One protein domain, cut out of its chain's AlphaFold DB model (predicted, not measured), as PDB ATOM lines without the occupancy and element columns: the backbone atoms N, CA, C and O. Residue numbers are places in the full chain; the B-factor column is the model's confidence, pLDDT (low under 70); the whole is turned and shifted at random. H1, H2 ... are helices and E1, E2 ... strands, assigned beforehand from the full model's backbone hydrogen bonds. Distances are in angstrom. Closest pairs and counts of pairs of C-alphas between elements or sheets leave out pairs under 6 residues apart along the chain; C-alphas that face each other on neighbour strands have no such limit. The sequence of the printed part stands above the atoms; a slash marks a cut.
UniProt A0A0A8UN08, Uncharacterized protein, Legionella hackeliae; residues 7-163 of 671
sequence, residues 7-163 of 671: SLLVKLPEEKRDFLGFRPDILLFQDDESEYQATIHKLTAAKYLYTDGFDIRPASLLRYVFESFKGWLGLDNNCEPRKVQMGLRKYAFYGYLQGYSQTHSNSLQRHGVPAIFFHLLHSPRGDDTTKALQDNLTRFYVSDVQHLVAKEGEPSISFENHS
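Overview. This is residues 7 to 163 of the 671 residues of an uncharacterized protein of Legionella hackeliae (UniProt A0A0A8UN08). What is the main picture? The long helix H4 is the core of a helical cluster, with H5, H6 and H7 packed round it, while the small strand hairpin of E1 and E2 packs on its residues 81 to 91. H2 and H3 pack on this hairpin, and H1 is near the last residue of H7. What makes it up? The 157 printed residues, mostly helix, hold H1 H2 E1 E2 H3 H4 H5 H6 H7 in that order, seven named helices and two antiparallel strands. It is compact, radius of gyration of the C-alphas 15.2 A, spanning 43 by 38 by 31 A.

Arrangement. What comes first? H1, residues 14 to 20, is close to but not clearly touching H7, residues 127 to 149; the closest C-alphas, Phe 19 and Val 149, are 5.2 A apart. H2, residues 33 to 45, touches H5, residues 105 to 111, with residues 40 to 44 alone. How do strands pair? E1, residues 48 to 51, and E2, residues 56 to 59, form an antiparallel hairpin, with N 50 and O 57 within hydrogen-bond range at 2.9 A. The closest C-alphas of E1 and H3, residues 61 to 72, are Tyr 48 and Tyr 64, 6.7 A apart. What touches H4? H4, residues 81 to 98, touches H7 at a shallow tilt of 24 degrees, opposite ways, closest at C-alphas 82 and 145, 6.1 A. H4 and H5 form a helical hairpin; H6, residues 115 to 122, only just touches H4, with 3 pairs of C-alphas within 8 A. Are helix backbones complete? Every O i to N i+4 pair is within hydrogen-bond range in H2, H3, H4 and H6, but 1 of 3 in H1, 0 of 3 in H5 and 16 of 19 in H7; O i to N i+3 gives 3 of 4 in H1 and 4 of 4 in H5.

Along the chain. Where are the anchors? H1 begins at C-alpha 14 (5.485, 9.784, 12.117) and H7 ends at C-alpha 149 (15.960, -0.468, 10.438). How long are they? H7 measures 29.7 A, H4 26.0 A.

Size, cuts and confidence. Is it whole? The printed part has no cut; H1 to H2 is a long link. Is confidence low anywhere? No printed residue is under 70.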
ATOM      1  N   SER A   7       9.739  21.207   7.053       90.75
ATOM      2  CA  SER A   7       8.460  21.230   6.333       90.75
ATOM      3  C   SER A   7       8.216  19.938   5.548       90.75
ATOM      4  O   SER A   7       7.075  19.495   5.432       90.75
ATOM      5  N   LEU A   8       9.287  19.306   5.056       90.38
ATOM      6  CA  LEU A   8       9.223  18.022   4.370       90.38
ATOM      7  C   LEU A   8       9.221  16.846   5.357       90.38
ATOM      8  O   LEU A   8       8.476  15.892   5.155       90.38
ATOM      9  N   LEU A   9       9.971  16.939   6.461       93.06
ATOM     10  CA  LEU A   9       9.971  15.926   7.524       93.06
ATOM     11  C   LEU A   9       8.568  15.697   8.110       93.06
ATOM     12  O   LEU A   9       8.172  14.556   8.334       93.06
ATOM     13  N   VAL A  10       7.803  16.772   8.331       92.44
ATOM     14  CA  VAL A  10       6.440  16.690   8.887       92.44
ATOM     15  C   VAL A  10       5.470  15.981   7.935       92.44
ATOM     16  O   VAL A  10       4.520  15.360   8.406       92.44
ATOM     17  N   LYS A  11       5.730  15.998   6.621       91.62
ATOM     18  CA  LYS A  11       4.936  15.255   5.626       91.62
ATOM     19  C   LYS A  11       5.202  13.748   5.645       91.62
ATOM     20  O   LYS A  11       4.409  12.997   5.089       91.62
ATOM     21  N   LEU A  12       6.298  13.301   6.263       92.06
ATOM     22  CA  LEU A  12       6.562  11.877   6.446       92.06
ATOM     23  C   LEU A  12       5.713  11.336   7.610       92.06
ATOM     24  O   LEU A  12       5.740  11.955   8.686       92.06
ATOM     25  N   PRO A  13       5.024  10.188   7.438       90.94
ATOM     26  CA  PRO A  13       4.237   9.566   8.501       90.94
ATOM     27  C   PRO A  13       5.105   9.292   9.729       90.94
ATOM     28  O   PRO A  13       6.187   8.713   9.604       90.94
ATOM     29  N   GLU A  14       4.665   9.747  10.902       88.88
ATOM     30  CA  GLU A  14       5.485   9.784  12.117       88.88
ATOM     31  C   GLU A  14       5.953   8.390  12.538       88.88
ATOM     32  O   GLU A  14       7.138   8.184  12.794       88.88
ATOM     33  N   GLU A  15       5.060   7.405  12.467       86.81
ATOM     34  CA  GLU A  15       5.323   6.001  12.777       86.81
ATOM     35  C   GLU A  15       6.373   5.344  11.857       86.81
ATOM     36  O   GLU A  15       7.026   4.360  12.233       86.81
ATOM     37  N   LYS A  16       6.586   5.926  10.669       88.69
ATOM     38  CA  LYS A  16       7.502   5.435   9.631       88.69
ATOM     39  C   LYS A  16       8.852   6.155   9.608       88.69
ATOM     40  O   LYS A  16       9.775   5.684   8.942       88.69
ATOM     41  N   ARG A  17       9.003   7.273  10.330       89.44
ATOM     42  CA  ARG A  17      10.202   8.131  10.264       89.44
ATOM     43  C   ARG A  17      11.492   7.381  10.582       89.44
ATOM     44  O   ARG A  17      12.459   7.552   9.847       89.44
ATOM     45  N   ASP A  18      11.484   6.500  11.579       84.88
ATOM     46  CA  ASP A  18      12.691   5.779  12.010       84.88
ATOM     47  C   ASP A  18      13.312   4.908  10.907       84.88
ATOM     48  O   ASP A  18      14.527   4.752  10.866       84.88
ATOM     49  N   PHE A  19      12.505   4.341   9.999       87.75
ATOM     50  CA  PHE A  19      13.031   3.548   8.881       87.75
ATOM     51  C   PHE A  19      13.193   4.387   7.607       87.75
ATOM     52  O   PHE A  19      14.174   4.221   6.880       87.75
ATOM     53  N   LEU A  20      12.256   5.309   7.336       91.50
ATOM     54  CA  LEU A  20      12.314   6.206   6.177       91.50
ATOM     55  C   LEU A  20      13.550   7.109   6.232       91.50
ATOM     56  O   LEU A  20      14.158   7.367   5.195       91.50
ATOM     57  N   GLY A  21      13.982   7.500   7.433       91.69
ATOM     58  CA  GLY A  21      15.221   8.239   7.647       91.69
ATOM     59  C   GLY A  21      16.427   7.560   7.018       91.69
ATOM     60  O   GLY A  21      17.290   8.235   6.474       91.69
ATOM     61  N   PHE A  22      16.479   6.232   6.968       93.31
ATOM     62  CA  PHE A  22      17.628   5.527   6.401       93.31
ATOM     63  C   PHE A  22      17.483   5.173   4.921       93.31
ATOM     64  O   PHE A  22      18.468   4.731   4.332       93.31
ATOM     65  N   ARG A  23      16.320   5.396   4.291       94.25
ATOM     66  CA  ARG A  23      16.139   5.126   2.855       94.25
ATOM     67  C   ARG A  23      17.134   5.934   2.007       94.25
ATOM     68  O   ARG A  23      17.403   7.097   2.328       94.25
ATOM     69  N   PRO A  24      17.686   5.331   0.936       94.75
ATOM     70  CA  PRO A  24      18.740   5.950   0.133       94.75
ATOM     71  C   PRO A  24      18.296   7.230  -0.576       94.75
ATOM     72  O   PRO A  24      19.089   8.160  -0.689       94.75
ATOM     73  N   ASP A  25      17.035   7.299  -0.989       94.62
ATOM     74  CA  ASP A  25      16.443   8.374  -1.781       94.62
ATOM     75  C   ASP A  25      15.736   9.460  -0.949       94.62
ATOM     76  O   ASP A  25      15.361  10.500  -1.491       94.62
ATOM     77  N   ILE A  26      15.613   9.300   0.375       94.50
ATOM     78  CA  ILE A  26      15.051  10.335   1.259       94.50
ATOM     79  C   ILE A  26      16.149  11.296   1.717       94.50
ATOM     80  O   ILE A  26      16.840  11.059   2.708       94.50
ATOM     81  N   LEU A  27      16.300  12.417   1.012       94.44
ATOM     82  CA  LEU A  27      17.238  13.489   1.355       94.44
ATOM     83  C   LEU A  27      16.458  14.713   1.847       94.44
ATOM     84  O   LEU A  27      15.695  15.301   1.089       94.44
ATOM     85  N   LEU A  28      16.649  15.100   3.112       93.94
ATOM     86  CA  LEU A  28      15.960  16.251   3.717       93.94
ATOM     87  C   LEU A  28      16.875  17.463   3.932       93.94
ATOM     88  O   LEU A  28      16.509  18.385   4.652       93.94
ATOM     89  N   PHE A  29      18.076  17.465   3.365       94.50
ATOM     90  CA  PHE A  29      19.060  18.517   3.610       94.50
ATOM     91  C   PHE A  29      18.710  19.814   2.868       94.50
ATOM     92  O   PHE A  29      18.180  19.784   1.757       94.50
ATOM     93  N   GLN A  30      19.015  20.952   3.488       93.62
ATOM     94  CA  GLN A  30      18.789  22.294   2.931       93.62
ATOM     95  C   GLN A  30      19.977  23.242   3.171       93.62
ATOM     96  O   GLN A  30      19.792  24.454   3.237       93.62
ATOM     97  N   ASP A  31      21.174  22.686   3.359       94.31
ATOM     98  CA  ASP A  31      22.393  23.476   3.546       94.31
ATOM     99  C   ASP A  31      22.808  24.165   2.234       94.31
ATOM    100  O   ASP A  31      22.812  23.555   1.160       94.31
ATOM    101  N   ASP A  32      23.228  25.426   2.323       94.81
ATOM    102  CA  ASP A  32      23.991  26.057   1.241       94.81
ATOM    103  C   ASP A  32      25.435  25.512   1.178       94.81
ATOM    104  O   ASP A  32      25.852  24.701   2.009       94.81
ATOM    105  N   GLU A  33      26.226  25.934   0.187       94.31
ATOM    106  CA  GLU A  33      27.594  25.426   0.021       94.31
ATOM    107  C   GLU A  33      28.489  25.706   1.244       94.31
ATOM    108  O   GLU A  33      29.267  24.842   1.657       94.31
ATOM    109  N   SER A  34      28.367  26.885   1.861       93.56
ATOM    110  CA  SER A  34      29.167  27.268   3.030       93.56
ATOM    111  C   SER A  34      28.792  26.425   4.252       93.56
ATOM    112  O   SER A  34      29.658  25.903   4.964       93.56
ATOM    113  N   GLU A  35      27.493  26.240   4.474       94.88
ATOM    114  CA  GLU A  35      26.934  25.419   5.546       94.88
ATOM    115  C   GLU A  35      27.296  23.942   5.372       94.88
ATOM    116  O   GLU A  35      27.680  23.278   6.347       94.88
ATOM    117  N   TYR A  36      27.275  23.461   4.129       95.00
ATOM    118  CA  TYR A  36      27.719  22.128   3.753       95.00
ATOM    119  C   TYR A  36      29.205  21.916   4.068       95.00
ATOM    120  O   TYR A  36      29.547  20.980   4.797       95.00
ATOM    121  N   GLN A  37      30.096  22.810   3.617       92.88
ATOM    122  CA  GLN A  37      31.534  22.706   3.914       92.88
ATOM    123  C   GLN A  37      31.808  22.728   5.420       92.88
ATOM    124  O   GLN A  37      32.555  21.890   5.935       92.88
ATOM    125  N   ALA A  38      31.182  23.658   6.146       92.56
ATOM    126  CA  ALA A  38      31.350  23.777   7.589       92.56
ATOM    127  C   ALA A  38      30.877  22.511   8.321       92.56
ATOM    128  O   ALA A  38      31.487  22.087   9.309       92.56
ATOM    129  N   THR A  39      29.797  21.890   7.849       93.94
ATOM    130  CA  THR A  39      29.278  20.644   8.415       93.94
ATOM    131  C   THR A  39      30.173  19.456   8.076       93.94
ATOM    132  O   THR A  39      30.543  18.729   8.998       93.94
ATOM    133  N   ILE A  40      30.617  19.292   6.826       92.69
ATOM    134  CA  ILE A  40      31.587  18.252   6.439       92.69
ATOM    135  C   ILE A  40      32.870  18.368   7.272       92.69
ATOM    136  O   ILE A  40      33.354  17.370   7.812       92.69
ATOM    137  N   HIS A  41      33.392  19.581   7.470       91.12
ATOM    138  CA  HIS A  41      34.567  19.809   8.311       91.12
ATOM    139  C   HIS A  41      34.338  19.369   9.771       91.12
ATOM    140  O   HIS A  41      35.164  18.675  10.362       91.12
ATOM    141  N   LYS A  42      33.174  19.688  10.351       92.44
ATOM    142  CA  LYS A  42      32.810  19.232  11.707       92.44
ATOM    143  C   LYS A  42      32.679  17.708  11.802       92.44
ATOM    144  O   LYS A  42      33.106  17.128  12.797       92.44
ATOM    145  N   LEU A  43      32.091  17.062  10.794       92.88
ATOM    146  CA  LEU A  43      31.890  15.608  10.764       92.88
ATOM    147  C   LEU A  43      33.211  14.845  10.604       92.88
ATOM    148  O   LEU A  43      33.421  13.825  11.256       92.88
ATOM    149  N   THR A  44      34.123  15.360   9.779       90.00
ATOM    150  CA  THR A  44      35.455  14.769   9.556       90.00
ATOM    151  C   THR A  44      36.382  14.908  10.765       90.00
ATOM    152  O   THR A  44      37.193  14.016  11.015       90.00
ATOM    153  N   ALA A  45      36.247  15.986  11.543       90.12
ATOM    154  CA  ALA A  45      37.009  16.196  12.774       90.12
ATOM    155  C   ALA A  45      36.485  15.380  13.973       90.12
ATOM    156  O   ALA A  45      37.216  15.149  14.937       90.12
ATOM    157  N   ALA A  46      35.221  14.948  13.942       92.31
ATOM    158  CA  ALA A  46      34.598  14.231  15.047       92.31
ATOM    159  C   ALA A  46      35.077  12.775  15.140       92.31
ATOM    160  O   ALA A  46      35.141  12.062  14.142       92.31
ATOM    161  N   LYS A  47      35.358  12.307  16.364       92.31
ATOM    162  CA  LYS A  47      35.756  10.910  16.622       92.31
ATOM    163  C   LYS A  47      34.578   9.932  16.560       92.31
ATOM    164  O   LYS A  47      34.747   8.811  16.099       92.31
ATOM    165  N   TYR A  48      33.408  10.359  17.028       94.25
ATOM    166  CA  TYR A  48      32.174   9.576  17.013       94.25
ATOM    167  C   TYR A  48      31.071  10.397  16.365       94.25
ATOM    168  O   TYR A  48      31.029  11.622  16.519       94.25
ATOM    169  N   LEU A  49      30.169   9.716  15.670       96.31
ATOM    170  CA  LEU A  49      29.036  10.323  14.991       96.31
ATOM    171  C   LEU A  49      27.741   9.665  15.452       96.31
ATOM    172  O   LEU A  49      27.715   8.495  15.823       96.31
ATOM    173  N   TYR A  50      26.681  10.455  15.416       95.50
ATOM    174  CA  TYR A  50      25.313  10.063  15.704       95.50
ATOM    175  C   TYR A  50      24.460  10.395  14.487       95.50
ATOM    176  O   TYR A  50      24.594  11.491  13.934       95.50
ATOM    177  N   THR A  51      23.554   9.498  14.111       94.56
ATOM    178  CA  THR A  51      22.558   9.760  13.071       94.56
ATOM    179  C   THR A  51      21.230   9.090  13.388       94.56
ATOM    180  O   THR A  51      21.215   7.972  13.889       94.56
ATOM    181  N   ASP A  52      20.136   9.769  13.063       91.25
ATOM    182  CA  ASP A  52      18.771   9.222  13.038       91.25
ATOM    183  C   ASP A  52      18.282   8.962  11.594       91.25
ATOM    184  O   ASP A  52      17.095   8.780  11.337       91.25
ATOM    185  N   GLY A  53      19.209   8.983  10.629       89.56
ATOM    186  CA  GLY A  53      18.954   8.831   9.196       89.56
ATOM    187  C   GLY A  53      18.627  10.145   8.472       89.56
ATOM    188  O   GLY A  53      18.986  10.301   7.297       89.56
ATOM    189  N   PHE A  54      18.016  11.113   9.162       91.31
ATOM    190  CA  PHE A  54      17.734  12.440   8.607       91.31
ATOM    191  C   PHE A  54      18.864  13.429   8.888       91.31
ATOM    192  O   PHE A  54      19.274  14.139   7.976       91.31
ATOM    193  N   ASP A  55      19.383  13.446  10.115       92.00
ATOM    194  CA  ASP A  55      20.490  14.286  10.572       92.00
ATOM    195  C   ASP A  55      21.747  13.443  10.857       92.00
ATOM    196  O   ASP A  55      21.683  12.254  11.195       92.00
ATOM    197  N   ILE A  56      22.919  14.067  10.738       94.00
ATOM    198  CA  ILE A  56      24.198  13.485  11.140       94.00
ATOM    199  C   ILE A  56      25.058  14.508  11.878       94.00
ATOM    200  O   ILE A  56      25.314  15.618  11.408       94.00
ATOM    201  N   ARG A  57      25.539  14.135  13.066       94.94
ATOM    202  CA  ARG A  57      26.214  15.072  13.967       94.94
ATOM    203  C   ARG A  57      27.321  14.433  14.804       94.94
ATOM    204  O   ARG A  57      27.259  13.237  15.086       94.94
ATOM    205  N   PRO A  58      28.311  15.225  15.258       95.06
ATOM    206  CA  PRO A  58      29.300  14.770  16.228       95.06
ATOM    207  C   PRO A  58      28.645  14.258  17.516       95.06
ATOM    208  O   PRO A  58      27.733  14.890  18.051       95.06
ATOM    209  N   ALA A  59      29.146  13.139  18.031       93.88
ATOM    210  CA  ALA A  59      28.744  12.557  19.305       93.88
ATOM    211  C   ALA A  59      29.898  12.618  20.315       93.88
ATOM    212  O   ALA A  59      31.067  12.431  19.971       93.88
ATOM    213  N   SER A  60      29.570  12.860  21.585       93.62
ATOM    214  CA  SER A  60      30.533  12.712  22.678       93.62
ATOM    215  C   SER A  60      30.779  11.232  22.987       93.62
ATOM    216  O   SER A  60      29.949  10.377  22.673       93.62
ATOM    217  N   LEU A  61      31.890  10.922  23.664       93.94
ATOM    218  CA  LEU A  61      32.186   9.556  24.115       93.94
ATOM    219  C   LEU A  61      31.053   8.981  24.983       93.94
ATOM    220  O   LEU A  61      30.671   7.831  24.801       93.94
ATOM    221  N   LEU A  62      30.477   9.789  25.882       95.12
ATOM    222  CA  LEU A  62      29.374   9.358  26.746       95.12
ATOM    223  C   LEU A  62      28.133   8.986  25.924       95.12
ATOM    224  O   LEU A  62      27.539   7.936  26.161       95.12
ATOM    225  N   ARG A  63      27.772   9.798  24.917       93.62
ATOM    226  CA  ARG A  63      26.653   9.480  24.015       93.62
ATOM    227  C   ARG A  63      26.932   8.212  23.213       93.62
ATOM    228  O   ARG A  63      26.044   7.379  23.112       93.62
ATOM    229  N   TYR A  64      28.147   8.051  22.694       94.62
ATOM    230  CA  TYR A  64      28.548   6.859  21.949       94.62
ATOM    231  C   TYR A  64      28.437   5.579  22.789       94.62
ATOM    232  O   TYR A  64      27.836   4.602  22.343       94.62
ATOM    233  N   VAL A  65      28.957   5.597  24.023       93.94
ATOM    234  CA  VAL A  65      28.872   4.461  24.959       93.94
ATOM    235  C   VAL A  65      27.415   4.160  25.314       93.94
ATOM    236  O   VAL A  65      27.019   2.999  25.305       93.94
ATOM    237  N   PHE A  66      26.601   5.188  25.565       95.44
ATOM    238  CA  PHE A  66      25.176   5.016  25.848       95.44
ATOM    239  C   PHE A  66      24.411   4.399  24.668       95.44
ATOM    240  O   PHE A  66      23.646   3.460  24.858       95.44
ATOM    241  N   GLU A  67      24.627   4.890  23.446       94.31
ATOM    242  CA  GLU A  67      23.998   4.342  22.237       94.31
ATOM    243  C   GLU A  67      24.458   2.906  21.952       94.31
ATOM    244  O   GLU A  67      23.638   2.052  21.622       94.31
ATOM    245  N   SER A  68      25.737   2.611  22.188       91.44
ATOM    246  CA  SER A  68      26.283   1.255  22.065       91.44
ATOM    247  C   SER A  68      25.680   0.301  23.104       91.44
ATOM    248  O   SER A  68      25.335  -0.831  22.774       91.44
ATOM    249  N   PHE A  69      25.491   0.759  24.347       93.12
ATOM    250  CA  PHE A  69      24.809  -0.008  25.393       93.12
ATOM    251  C   PHE A  69      23.329  -0.246  25.058       93.12
ATOM    252  O   PHE A  69      22.842  -1.361  25.223       93.12
ATOM    253  N   LYS A  70      22.621   0.759  24.520       93.69
ATOM    254  CA  LYS A  70      21.252   0.577  24.000       93.69
ATOM    255  C   LYS A  70      21.204  -0.484  22.899       93.69
ATOM    256  O   LYS A  70      20.359  -1.370  22.969       93.69
ATOM    257  N   GLY A  71      22.137  -0.427  21.947       88.38
ATOM    258  CA  GLY A  71      22.283  -1.434  20.895       88.38
ATOM    259  C   GLY A  71      22.480  -2.842  21.443       88.38
ATOM    260  O   GLY A  71      21.833  -3.782  20.990       88.38
ATOM    261  N   TRP A  72      23.322  -2.983  22.469       90.62
ATOM    262  CA  TRP A  72      23.544  -4.259  23.151       90.62
ATOM    263  C   TRP A  72      22.277  -4.811  23.828       90.62
ATOM    264  O   TRP A  72      22.081  -6.022  23.851       90.62
ATOM    265  N   LEU A  73      21.382  -3.938  24.306       89.94
ATOM    266  CA  LEU A  73      20.059  -4.309  24.829       89.94
ATOM    267  C   LEU A  73      19.013  -4.608  23.734       89.94
ATOM    268  O   LEU A  73      17.848  -4.839  24.056       89.94
ATOM    269  N   GLY A  74      19.387  -4.577  22.452       83.31
ATOM    270  CA  GLY A  74      18.463  -4.756  21.328       83.31
ATOM    271  C   GLY A  74      17.595  -3.530  21.025       83.31
ATOM    272  O   GLY A  74      16.662  -3.628  20.233       83.31
ATOM    273  N   LEU A  75      17.887  -2.378  21.640       87.00
ATOM    274  CA  LEU A  75      17.257  -1.097  21.318       87.00
ATOM    275  C   LEU A  75      18.025  -0.387  20.199       87.00
ATOM    276  O   LEU A  75      19.169  -0.715  19.893       87.00
ATOM    277  N   ASP A  76      17.413   0.637  19.610       86.75
ATOM    278  CA  ASP A  76      18.033   1.351  18.498       86.75
ATOM    279  C   ASP A  76      19.344   2.065  18.894       86.75
ATOM    280  O   ASP A  76      19.403   2.822  19.877       86.75
ATOM    281  N   ASN A  77      20.390   1.824  18.096       92.25
ATOM    282  CA  ASN A  77      21.733   2.381  18.236       92.25
ATOM    283  C   ASN A  77      22.014   3.372  17.101       92.25
ATOM    284  O   ASN A  77      22.406   2.996  15.995       92.25
ATOM    285  N   ASN A  78      21.906   4.663  17.401       93.62
ATOM    286  CA  ASN A  78      22.151   5.739  16.435       93.62
ATOM    287  C   ASN A  78      23.645   6.011  16.181       93.62
ATOM    288  O   ASN A  78      24.000   6.849  15.350       93.62
ATOM    289  N   CYS A  79      24.534   5.343  16.922       94.31
ATOM    290  CA  CYS A  79      25.980   5.357  16.696       94.31
ATOM    291  C   CYS A  79      26.465   4.093  15.960       94.31
ATOM    292  O   CYS A  79      27.674   3.886  15.845       94.31
ATOM    293  N   GLU A  80      25.547   3.246  15.477       94.06
ATOM    294  CA  GLU A  80      25.874   2.042  14.713       94.06
ATOM    295  C   GLU A  80      26.657   2.412  13.438       94.06
ATOM    296  O   GLU A  80      26.147   3.188  12.618       94.06
ATOM    297  N   PRO A  81      27.879   1.876  13.224       93.62
ATOM    298  CA  PRO A  81      28.747   2.292  12.123       93.62
ATOM    299  C   PRO A  81      28.089   2.271  10.742       93.62
ATOM    300  O   PRO A  81      28.300   3.188   9.948       93.62
ATOM    301  N   ARG A  82      27.256   1.265  10.448       95.31
ATOM    302  CA  ARG A  82      26.564   1.151   9.152       95.31
ATOM    303  C   ARG A  82      25.493   2.233   8.969       95.31
ATOM    304  O   ARG A  82      25.385   2.802   7.884       95.31
ATOM    305  N   LYS A  83      24.764   2.585  10.038       95.00
ATOM    306  CA  LYS A  83      23.791   3.694  10.040       95.00
ATOM    307  C   LYS A  83      24.496   5.034   9.831       95.00
ATOM    308  O   LYS A  83      24.102   5.802   8.954       95.00
ATOM    309  N   VAL A  84      25.591   5.272  10.557       95.44
ATOM    310  CA  VAL A  84      26.441   6.467  10.406       95.44
ATOM    311  C   VAL A  84      26.970   6.598   8.977       95.44
ATOM    312  O   VAL A  84      26.854   7.668   8.379       95.44
ATOM    313  N   GLN A  85      27.504   5.519   8.400       95.12
ATOM    314  CA  GLN A  85      27.967   5.518   7.011       95.12
ATOM    315  C   GLN A  85      26.846   5.863   6.030       95.12
ATOM    316  O   GLN A  85      27.090   6.607   5.082       95.12
ATOM    317  N   MET A  86      25.626   5.370   6.259       95.62
ATOM    318  CA  MET A  86      24.478   5.706   5.419       95.62
ATOM    319  C   MET A  86      24.168   7.203   5.468       95.62
ATOM    320  O   MET A  86      24.069   7.842   4.421       95.62
ATOM    321  N   GLY A  87      24.104   7.782   6.671       94.75
ATOM    322  CA  GLY A  87      23.913   9.224   6.857       94.75
ATOM    323  C   GLY A  87      25.000  10.053   6.162       94.75
ATOM    324  O   GLY A  87      24.689  11.008   5.449       94.75
ATOM    325  N   LEU A  88      26.270   9.643   6.280       94.88
ATOM    326  CA  LEU A  88      27.394  10.302   5.601       94.88
ATOM    327  C   LEU A  88      27.286  10.224   4.077       94.88
ATOM    328  O   LEU A  88      27.481  11.237   3.408       94.88
ATOM    329  N   ARG A  89      26.977   9.047   3.518       94.94
ATOM    330  CA  ARG A  89      26.851   8.873   2.063       94.94
ATOM    331  C   ARG A  89      25.696   9.698   1.503       94.94
ATOM    332  O   ARG A  89      25.879  10.353   0.483       94.94
ATOM    333  N   LYS A  90      24.545   9.714   2.185       95.75
ATOM    334  CA  LYS A  90      23.386  10.539   1.806       95.75
ATOM    335  C   LYS A  90      23.733  12.025   1.807       95.75
ATOM    336  O   LYS A  90      23.437  12.725   0.844       95.75
ATOM    337  N   TYR A  91      24.389  12.499   2.868       94.88
ATOM    338  CA  TYR A  91      24.777  13.901   2.981       94.88
ATOM    339  C   TYR A  91      25.824  14.300   1.934       94.88
ATOM    340  O   TYR A  91      25.715  15.348   1.302       94.88
ATOM    341  N   ALA A  92      26.811  13.440   1.681       94.31
ATOM    342  CA  ALA A  92      27.810  13.680   0.649       94.31
ATOM    343  C   ALA A  92      27.191  13.699  -0.760       94.31
ATOM    344  O   ALA A  92      27.481  14.601  -1.543       94.31
ATOM    345  N   PHE A  93      26.280  12.766  -1.052       95.19
ATOM    346  CA  PHE A  93      25.541  12.727  -2.314       95.19
ATOM    347  C   PHE A  93      24.654  13.961  -2.520       95.19
ATOM    348  O   PHE A  93      24.607  14.494  -3.626       95.19
ATOM    349  N   TYR A  94      24.019  14.472  -1.462       95.00
ATOM    350  CA  TYR A  94      23.310  15.753  -1.513       95.00
ATOM    351  C   TYR A  94      24.225  16.897  -1.978       95.00
ATOM    352  O   TYR A  94      23.868  17.617  -2.909       95.00
ATOM    353  N   GLY A  95      25.428  17.020  -1.402       93.75
ATOM    354  CA  GLY A  95      26.406  18.022  -1.839       93.75
ATOM    355  C   GLY A  95      26.822  17.857  -3.305       93.75
ATOM    356  O   GLY A  95      26.914  18.848  -4.025       93.75
ATOM    357  N   TYR A  96      27.000  16.615  -3.770       94.69
ATOM    358  CA  TYR A  96      27.275  16.313  -5.181       94.69
ATOM    359  C   TYR A  96      26.129  16.760  -6.104       94.69
ATOM    360  O   TYR A  96      26.380  17.412  -7.118       94.69
ATOM    361  N   LEU A  97      24.869  16.483  -5.745       93.94
ATOM    362  CA  LEU A  97      23.705  16.891  -6.543       93.94
ATOM    363  C   LEU A  97      23.616  18.415  -6.706       93.94
ATOM    364  O   LEU A  97      23.326  18.898  -7.806       93.94
ATOM    365  N   GLN A  98      23.910  19.159  -5.634       92.44
ATOM    366  CA  GLN A  98      23.941  20.628  -5.642       92.44
ATOM    367  C   GLN A  98      25.176  21.213  -6.354       92.44
ATOM    368  O   GLN A  98      25.218  22.413  -6.612       92.44
ATOM    369  N   GLY A  99      26.166  20.386  -6.712       91.62
ATOM    370  CA  GLY A  99      27.411  20.830  -7.345       91.62
ATOM    371  C   GLY A  99      28.399  21.490  -6.376       91.62
ATOM    372  O   GLY A  99      29.282  22.222  -6.815       91.62
ATOM    373  N   TYR A 100      28.255  21.248  -5.071       93.12
ATOM    374  CA  TYR A 100      29.145  21.807  -4.056       93.12
ATOM    375  C   TYR A 100      30.517  21.135  -4.083       93.12
ATOM    376  O   TYR A 100      30.645  19.931  -4.341       93.12
ATOM    377  N   SER A 101      31.546  21.901  -3.725       87.75
ATOM    378  CA  SER A 101      32.921  21.412  -3.616       87.75
ATOM    379  C   SER A 101      33.048  20.153  -2.737       87.75
ATOM    380  O   SER A 101      32.547  20.097  -1.619       87.75
ATOM    381  N   GLN A 102      33.771  19.129  -3.201       86.38
ATOM    382  CA  GLN A 102      33.946  17.867  -2.458       86.38
ATOM    383  C   GLN A 102      35.296  17.752  -1.732       86.38
ATOM    384  O   GLN A 102      35.606  16.706  -1.164       86.38
ATOM    385  N   THR A 103      36.081  18.832  -1.673       79.38
ATOM    386  CA  THR A 103      37.496  18.837  -1.240       79.38
ATOM    387  C   THR A 103      37.756  18.188   0.128       79.38
ATOM    388  O   THR A 103      38.764  17.512   0.322       79.38
ATOM    389  N   HIS A 104      36.839  18.350   1.085       77.19
ATOM    390  CA  HIS A 104      36.991  17.823   2.448       77.19
ATOM    391  C   HIS A 104      36.367  16.431   2.647       77.19
ATOM    392  O   HIS A 104      36.567  15.810   3.696       77.19
ATOM    393  N   SER A 105      35.636  15.913   1.654       76.94
ATOM    394  CA  SER A 105      34.866  14.668   1.765       76.94
ATOM    395  C   SER A 105      35.756  13.433   1.960       76.94
ATOM    396  O   SER A 105      35.403  12.562   2.749       76.94
ATOM    397  N   ASN A 106      36.960  13.398   1.371       78.19
ATOM    398  CA  ASN A 106      37.908  12.275   1.483       78.19
ATOM    399  C   ASN A 106      38.256  11.903   2.935       78.19
ATOM    400  O   ASN A 106      38.541  10.745   3.238       78.19
ATOM    401  N   SER A 107      38.192  12.866   3.858       80.44
ATOM    402  CA  SER A 107      38.483  12.625   5.276       80.44
ATOM    403  C   SER A 107      37.408  11.786   5.982       80.44
ATOM    404  O   SER A 107      37.663  11.243   7.059       80.44
ATOM    405  N   LEU A 108      36.228  11.613   5.372       83.69
ATOM    406  CA  LEU A 108      35.162  10.742   5.872       83.69
ATOM    407  C   LEU A 108      35.500   9.242   5.745       83.69
ATOM    408  O   LEU A 108      34.812   8.423   6.352       83.69
ATOM    409  N   GLN A 109      36.583   8.866   5.047       83.38
ATOM    410  CA  GLN A 109      37.100   7.485   5.029       83.38
ATOM    411  C   GLN A 109      37.367   6.935   6.436       83.38
ATOM    412  O   GLN A 109      37.185   5.744   6.682       83.38
ATOM    413  N   ARG A 110      37.728   7.808   7.389       86.44
ATOM    414  CA  ARG A 110      37.926   7.441   8.803       86.44
ATOM    415  C   ARG A 110      36.671   6.854   9.459       86.44
ATOM    416  O   ARG A 110      36.793   6.126  10.436       86.44
ATOM    417  N   HIS A 111      35.492   7.136   8.900       89.19
ATOM    418  CA  HIS A 111      34.192   6.624   9.347       89.19
ATOM    419  C   HIS A 111      33.681   5.447   8.495       89.19
ATOM    420  O   HIS A 111      32.513   5.081   8.584       89.19
ATOM    421  N   GLY A 112      34.541   4.837   7.669       86.38
ATOM    422  CA  GLY A 112      34.251   3.596   6.936       86.38
ATOM    423  C   GLY A 112      33.593   3.766   5.563       86.38
ATOM    424  O   GLY A 112      33.227   2.775   4.938       86.38
ATOM    425  N   VAL A 113      33.453   4.995   5.056       88.19
ATOM    426  CA  VAL A 113      32.984   5.230   3.680       88.19
ATOM    427  C   VAL A 113      34.098   4.836   2.688       88.19
ATOM    428  O   VAL A 113      35.240   5.268   2.859       88.19
ATOM    429  N   PRO A 114      33.817   4.018   1.657       88.56
ATOM    430  CA  PRO A 114      34.851   3.469   0.783       88.56
ATOM    431  C   PRO A 114      35.431   4.516  -0.177       88.56
ATOM    432  O   PRO A 114      34.712   5.371  -0.691       88.56
ATOM    433  N   ALA A 115      36.725   4.390  -0.495       85.94
ATOM    434  CA  ALA A 115      37.450   5.295  -1.395       85.94
ATOM    435  C   ALA A 115      36.779   5.468  -2.771       85.94
ATOM    436  O   ALA A 115      36.737   6.575  -3.305       85.94
ATOM    437  N   ILE A 116      36.192   4.394  -3.314       87.62
ATOM    438  CA  ILE A 116      35.506   4.419  -4.613       87.62
ATOM    439  C   ILE A 116      34.294   5.360  -4.630       87.62
ATOM    440  O   ILE A 116      34.010   5.976  -5.651       87.62
ATOM    441  N   PHE A 117      33.605   5.519  -3.496       91.00
ATOM    442  CA  PHE A 117      32.480   6.444  -3.389       91.00
ATOM    443  C   PHE A 117      32.960   7.895  -3.493       91.00
ATOM    444  O   PHE A 117      32.356   8.693  -4.199       91.00
ATOM    445  N   PHE A 118      34.098   8.223  -2.876       88.50
ATOM    446  CA  PHE A 118      34.689   9.555  -3.006       88.50
ATOM    447  C   PHE A 118      35.190   9.842  -4.409       88.50
ATOM    448  O   PHE A 118      35.002  10.957  -4.886       88.50
ATOM    449  N   HIS A 119      35.780   8.856  -5.086       89.31
ATOM    450  CA  HIS A 119      36.162   9.021  -6.485       89.31
ATOM    451  C   HIS A 119      34.959   9.454  -7.334       89.31
ATOM    452  O   HIS A 119      35.067  10.399  -8.105       89.31
ATOM    453  N   LEU A 120      33.797   8.819  -7.142       92.00
ATOM    454  CA  LEU A 120      32.563   9.203  -7.833       92.00
ATOM    455  C   LEU A 120      32.069  10.604  -7.435       92.00
ATOM    456  O   LEU A 120      31.647  11.355  -8.304       92.00
ATOM    457  N   LEU A 121      32.156  10.986  -6.157       92.56
ATOM    458  CA  LEU A 121      31.760  12.327  -5.702       92.56
ATOM    459  C   LEU A 121      32.617  13.450  -6.314       92.56
ATOM    460  O   LEU A 121      32.111  14.548  -6.513       92.56
ATOM    461  N   HIS A 122      33.901  13.199  -6.592       90.31
ATOM    462  CA  HIS A 122      34.799  14.190  -7.202       90.31
ATOM    463  C   HIS A 122      34.667  14.270  -8.732       90.31
ATOM    464  O   HIS A 122      35.212  15.194  -9.336       90.31
ATOM    465  N   SER A 123      33.971  13.322  -9.363       90.12
ATOM    466  CA  SER A 123      33.686  13.379 -10.796       90.12
ATOM    467  C   SER A 123      32.677  14.492 -11.110       90.12
ATOM    468  O   SER A 123      31.789  14.765 -10.298       90.12
ATOM    469  N   PRO A 124      32.755  15.122 -12.299       88.88
ATOM    470  CA  PRO A 124      31.731  16.058 -12.751       88.88
ATOM    471  C   PRO A 124      30.343  15.416 -12.737       88.88
ATOM    472  O   PRO A 124      30.194  14.232 -13.062       88.88
ATOM    473  N   ARG A 125      29.322  16.209 -12.398       89.69
ATOM    474  CA  ARG A 125      27.944  15.726 -12.402       89.69
ATOM    475  C   ARG A 125      27.529  15.337 -13.819       89.69
ATOM    476  O   ARG A 125      27.567  16.164 -14.726       89.69
ATOM    477  N   GLY A 126      27.103  14.092 -13.979       91.75
ATOM    478  CA  GLY A 126      26.589  13.541 -15.227       91.75
ATOM    479  C   GLY A 126      25.870  12.222 -14.973       91.75
ATOM    480  O   GLY A 126      26.043  11.624 -13.910       91.75
ATOM    481  N   ASP A 127      25.075  11.786 -15.944       92.88
ATOM    482  CA  ASP A 127      24.124  10.676 -15.813       92.88
ATOM    483  C   ASP A 127      24.782   9.392 -15.274       92.88
ATOM    484  O   ASP A 127      24.336   8.833 -14.271       92.88
ATOM    485  N   ASP A 128      25.915   8.981 -15.855       94.50
ATOM    486  CA  ASP A 128      26.641   7.770 -15.442       94.50
ATOM    487  C   ASP A 128      27.169   7.853 -14.002       94.50
ATOM    488  O   ASP A 128      27.058   6.899 -13.226       94.50
ATOM    489  N   THR A 129      27.721   9.006 -13.618       94.81
ATOM    490  CA  THR A 129      28.260   9.231 -12.268       94.81
ATOM    491  C   THR A 129      27.132   9.286 -11.241       94.81
ATOM    492  O   THR A 129      27.218   8.645 -10.191       94.81
ATOM    493  N   THR A 130      26.050  10.007 -11.550       95.94
ATOM    494  CA  THR A 130      24.867  10.104 -10.689       95.94
ATOM    495  C   THR A 130      24.248   8.725 -10.485       95.94
ATOM    496  O   THR A 130      23.988   8.341  -9.343       95.94
ATOM    497  N   LYS A 131      24.104   7.936 -11.555       95.75
ATOM    498  CA  LYS A 131      23.617   6.556 -11.478       95.75
ATOM    499  C   LYS A 131      24.519   5.682 -10.612       95.75
ATOM    500  O   LYS A 131      24.029   5.012  -9.709       95.75
ATOM    501  N   ALA A 132      25.835   5.740 -10.810       95.50
ATOM    502  CA  ALA A 132      26.780   4.966 -10.007       95.50
ATOM    503  C   ALA A 132      26.718   5.320  -8.507       95.50
ATOM    504  O   ALA A 132      26.829   4.432  -7.656       95.50
ATOM    505  N   LEU A 133      26.515   6.599  -8.164       95.81
ATOM    506  CA  LEU A 133      26.333   7.054  -6.781       95.81
ATOM    507  C   LEU A 133      25.004   6.567  -6.182       95.81
ATOM    508  O   LEU A 133      24.998   6.058  -5.057       95.81
ATOM    509  N   GLN A 134      23.904   6.668  -6.933       96.06
ATOM    510  CA  GLN A 134      22.583   6.167  -6.537       96.06
ATOM    511  C   GLN A 134      22.590   4.642  -6.334       96.06
ATOM    512  O   GLN A 134      22.083   4.147  -5.321       96.06
ATOM    513  N   ASP A 135      23.240   3.897  -7.230       95.25
ATOM    514  CA  ASP A 135      23.420   2.447  -7.126       95.25
ATOM    515  C   ASP A 135      24.274   2.085  -5.906       95.25
ATOM    516  O   ASP A 135      23.967   1.138  -5.183       95.25
ATOM    517  N   ASN A 136      25.337   2.847  -5.631       94.88
ATOM    518  CA  ASN A 136      26.192   2.622  -4.468       94.88
ATOM    519  C   ASN A 136      25.435   2.828  -3.144       94.88
ATOM    520  O   ASN A 136      25.560   2.001  -2.237       94.88
ATOM    521  N   LEU A 137      24.634   3.896  -3.052       95.25
ATOM    522  CA  LEU A 137      23.753   4.182  -1.916       95.25
ATOM    523  C   LEU A 137      22.710   3.080  -1.717       95.25
ATOM    524  O   LEU A 137      22.560   2.564  -0.610       95.25
ATOM    525  N   THR A 138      22.021   2.698  -2.793       95.88
ATOM    526  CA  THR A 138      20.968   1.676  -2.757       95.88
ATOM    527  C   THR A 138      21.541   0.318  -2.375       95.88
ATOM    528  O   THR A 138      21.009  -0.350  -1.488       95.88
ATOM    529  N   ARG A 139      22.667  -0.077  -2.982       95.50
ATOM    530  CA  ARG A 139      23.344  -1.341  -2.678       95.50
ATOM    531  C   ARG A 139      23.755  -1.405  -1.216       95.50
ATOM    532  O   ARG A 139      23.417  -2.379  -0.558       95.50
ATOM    533  N   PHE A 140      24.415  -0.358  -0.712       95.56
ATOM    534  CA  PHE A 140      24.845  -0.294   0.686       95.56
ATOM    535  C   PHE A 140      23.666  -0.331   1.659       95.56
ATOM    536  O   PHE A 140      23.716  -1.030   2.667       95.56
ATOM    537  N   TYR A 141      22.573   0.369   1.347       95.38
ATOM    538  CA  TYR A 141      21.366   0.275   2.159       95.38
ATOM    539  C   TYR A 141      20.848  -1.168   2.228       95.38
ATOM    540  O   TYR A 141      20.608  -1.680   3.320       95.38
ATOM    541  N   VAL A 142      20.702  -1.835   1.078       94.94
ATOM    542  CA  VAL A 142      20.155  -3.198   0.993       94.94
ATOM    543  C   VAL A 142      21.040  -4.212   1.721       94.94
ATOM    544  O   VAL A 142      20.510  -5.038   2.461       94.94
ATOM    545  N   SER A 143      22.365  -4.148   1.544       93.81
ATOM    546  CA  SER A 143      23.302  -5.107   2.141       93.81
ATOM    547  C   SER A 143      23.553  -4.872   3.628       93.81
ATOM    548  O   SER A 143      23.610  -5.829   4.398       93.81
ATOM    549  N   ASP A 144      23.689  -3.613   4.049       93.94
ATOM    550  CA  ASP A 144      24.289  -3.282   5.345       93.94
ATOM    551  C   ASP A 144      23.326  -2.594   6.320       93.94
ATOM    552  O   ASP A 144      23.524  -2.693   7.530       93.94
ATOM    553  N   VAL A 145      22.278  -1.920   5.839       94.19
ATOM    554  CA  VAL A 145      21.438  -1.050   6.687       94.19
ATOM    555  C   VAL A 145      20.022  -1.588   6.856       94.19
ATOM    556  O   VAL A 145      19.480  -1.515   7.953       94.19
ATOM    557  N   GLN A 146      19.422  -2.156   5.808       93.12
ATOM    558  CA  GLN A 146      17.999  -2.504   5.764       93.12
ATOM    559  C   GLN A 146      17.573  -3.407   6.930       93.12
ATOM    560  O   GLN A 146      16.571  -3.127   7.576       93.12
ATOM    561  N   HIS A 147      18.356  -4.436   7.260       89.62
ATOM    562  CA  HIS A 147      18.055  -5.349   8.372       89.62
ATOM    563  C   HIS A 147      18.129  -4.689   9.763       89.62
ATOM    564  O   HIS A 147      17.576  -5.228  10.714       89.62
ATOM    565  N   LEU A 148      18.795  -3.535   9.894       89.12
ATOM    566  CA  LEU A 148      18.957  -2.794  11.154       89.12
ATOM    567  C   LEU A 148      17.830  -1.784  11.416       89.12
ATOM    568  O   LEU A 148      17.775  -1.188  12.493       89.12
ATOM    569  N   VAL A 149      17.009  -1.504  10.402       88.69
ATOM    570  CA  VAL A 149      15.960  -0.468  10.438       88.69
ATOM    571  C   VAL A 149      14.603  -0.980   9.958       88.69
ATOM    572  O   VAL A 149      13.609  -0.270  10.083       88.69
ATOM    573  N   ALA A 150      14.545  -2.189   9.392       81.44
ATOM    574  CA  ALA A 150      13.306  -2.795   8.929       81.44
ATOM    575  C   ALA A 150      12.328  -2.986  10.098       81.44
ATOM    576  O   ALA A 150      12.664  -3.610  11.105       81.44
ATOM    577  N   LYS A 151      11.109  -2.466   9.937       80.06
ATOM    578  CA  LYS A 151       9.970  -2.746  10.818       80.06
ATOM    579  C   LYS A 151       9.094  -3.826  10.185       80.06
ATOM    580  O   LYS A 151       8.987  -3.913   8.960       80.06
ATOM    581  N   GLU A 152       8.476  -4.653  11.021       72.88
ATOM    582  CA  GLU A 152       7.556  -5.702  10.580       72.88
ATOM    583  C   GLU A 152       6.382  -5.093   9.789       72.88
ATOM    584  O   GLU A 152       5.791  -4.100  10.210       72.88
ATOM    585  N   GLY A 153       6.083  -5.653   8.614       71.94
ATOM    586  CA  GLY A 153       5.021  -5.170   7.720       71.94
ATOM    587  C   GLY A 153       5.426  -4.082   6.713       71.94
ATOM    588  O   GLY A 153       4.652  -3.812   5.796       71.94
ATOM    589  N   GLU A 154       6.623  -3.492   6.808       80.12
ATOM    590  CA  GLU A 154       7.093  -2.503   5.824       80.12
ATOM    591  C   GLU A 154       7.802  -3.167   4.624       80.12
ATOM    592  O   GLU A 154       8.581  -4.113   4.795       80.12
ATOM    593  N   PRO A 155       7.582  -2.683   3.384       77.25
ATOM    594  CA  PRO A 155       8.139  -3.306   2.189       77.25
ATOM    595  C   PRO A 155       9.661  -3.139   2.136       77.25
ATOM    596  O   PRO A 155      10.195  -2.029   2.166       77.25
ATOM    597  N   SER A 156      10.388  -4.247   2.004       84.94
ATOM    598  CA  SER A 156      11.831  -4.207   1.738       84.94
ATOM    599  C   SER A 156      12.104  -3.704   0.318       84.94
ATOM    600  O   SER A 156      11.340  -3.991  -0.603       84.94
ATOM    601  N   ILE A 157      13.197  -2.962   0.123       88.75
ATOM    602  CA  ILE A 157      13.662  -2.621  -1.227       88.75
ATOM    603  C   ILE A 157      14.651  -3.679  -1.709       88.75
ATOM    604  O   ILE A 157      15.457  -4.199  -0.933       88.75
ATOM    605  N   SER A 158      14.572  -3.979  -3.002       89.06
ATOM    606  CA  SER A 158      15.548  -4.785  -3.732       89.06
ATOM    607  C   SER A 158      16.450  -3.859  -4.535       89.06
ATOM    608  O   SER A 158      15.959  -2.895  -5.120       89.06
ATOM    609  N   PHE A 159      17.744  -4.172  -4.596       88.38
ATOM    610  CA  PHE A 159      18.700  -3.425  -5.411       88.38
ATOM    611  C   PHE A 159      18.323  -3.437  -6.904       88.38
ATOM    612  O   PHE A 159      18.445  -2.415  -7.561       88.38
ATOM    613  N   GLU A 160      17.809  -4.554  -7.427       85.38
ATOM    614  CA  GLU A 160      17.508  -4.709  -8.862       85.38
ATOM    615  C   GLU A 160      16.239  -3.965  -9.304       85.38
ATOM    616  O   GLU A 160      16.123  -3.575 -10.461       85.38
ATOM    617  N   ASN A 161      15.289  -3.749  -8.385       85.44
ATOM    618  CA  ASN A 161      13.939  -3.253  -8.702       85.44
ATOM    619  C   ASN A 161      13.629  -1.870  -8.097       85.44
ATOM    620  O   ASN A 161      12.478  -1.400  -8.144       85.44
ATOM    621  N   HIS A 162      14.613  -1.245  -7.450       91.56
ATOM    622  CA  HIS A 162      14.462   0.059  -6.820       91.56
ATOM    623  C   HIS A 162      15.042   1.159  -7.708       91.56
ATOM    624  O   HIS A 162      16.251   1.265  -7.876       91.56
ATOM    625  N   SER A 163      14.159   2.013  -8.216       93.31
ATOM    626  CA  SER A 163      14.528   3.257  -8.886       93.31
ATOM    627  C   SER A 163      14.674   4.365  -7.839       93.31
ATOM    628  O   SER A 163      13.796   4.540  -6.992       93.31
TER     629      SER A 163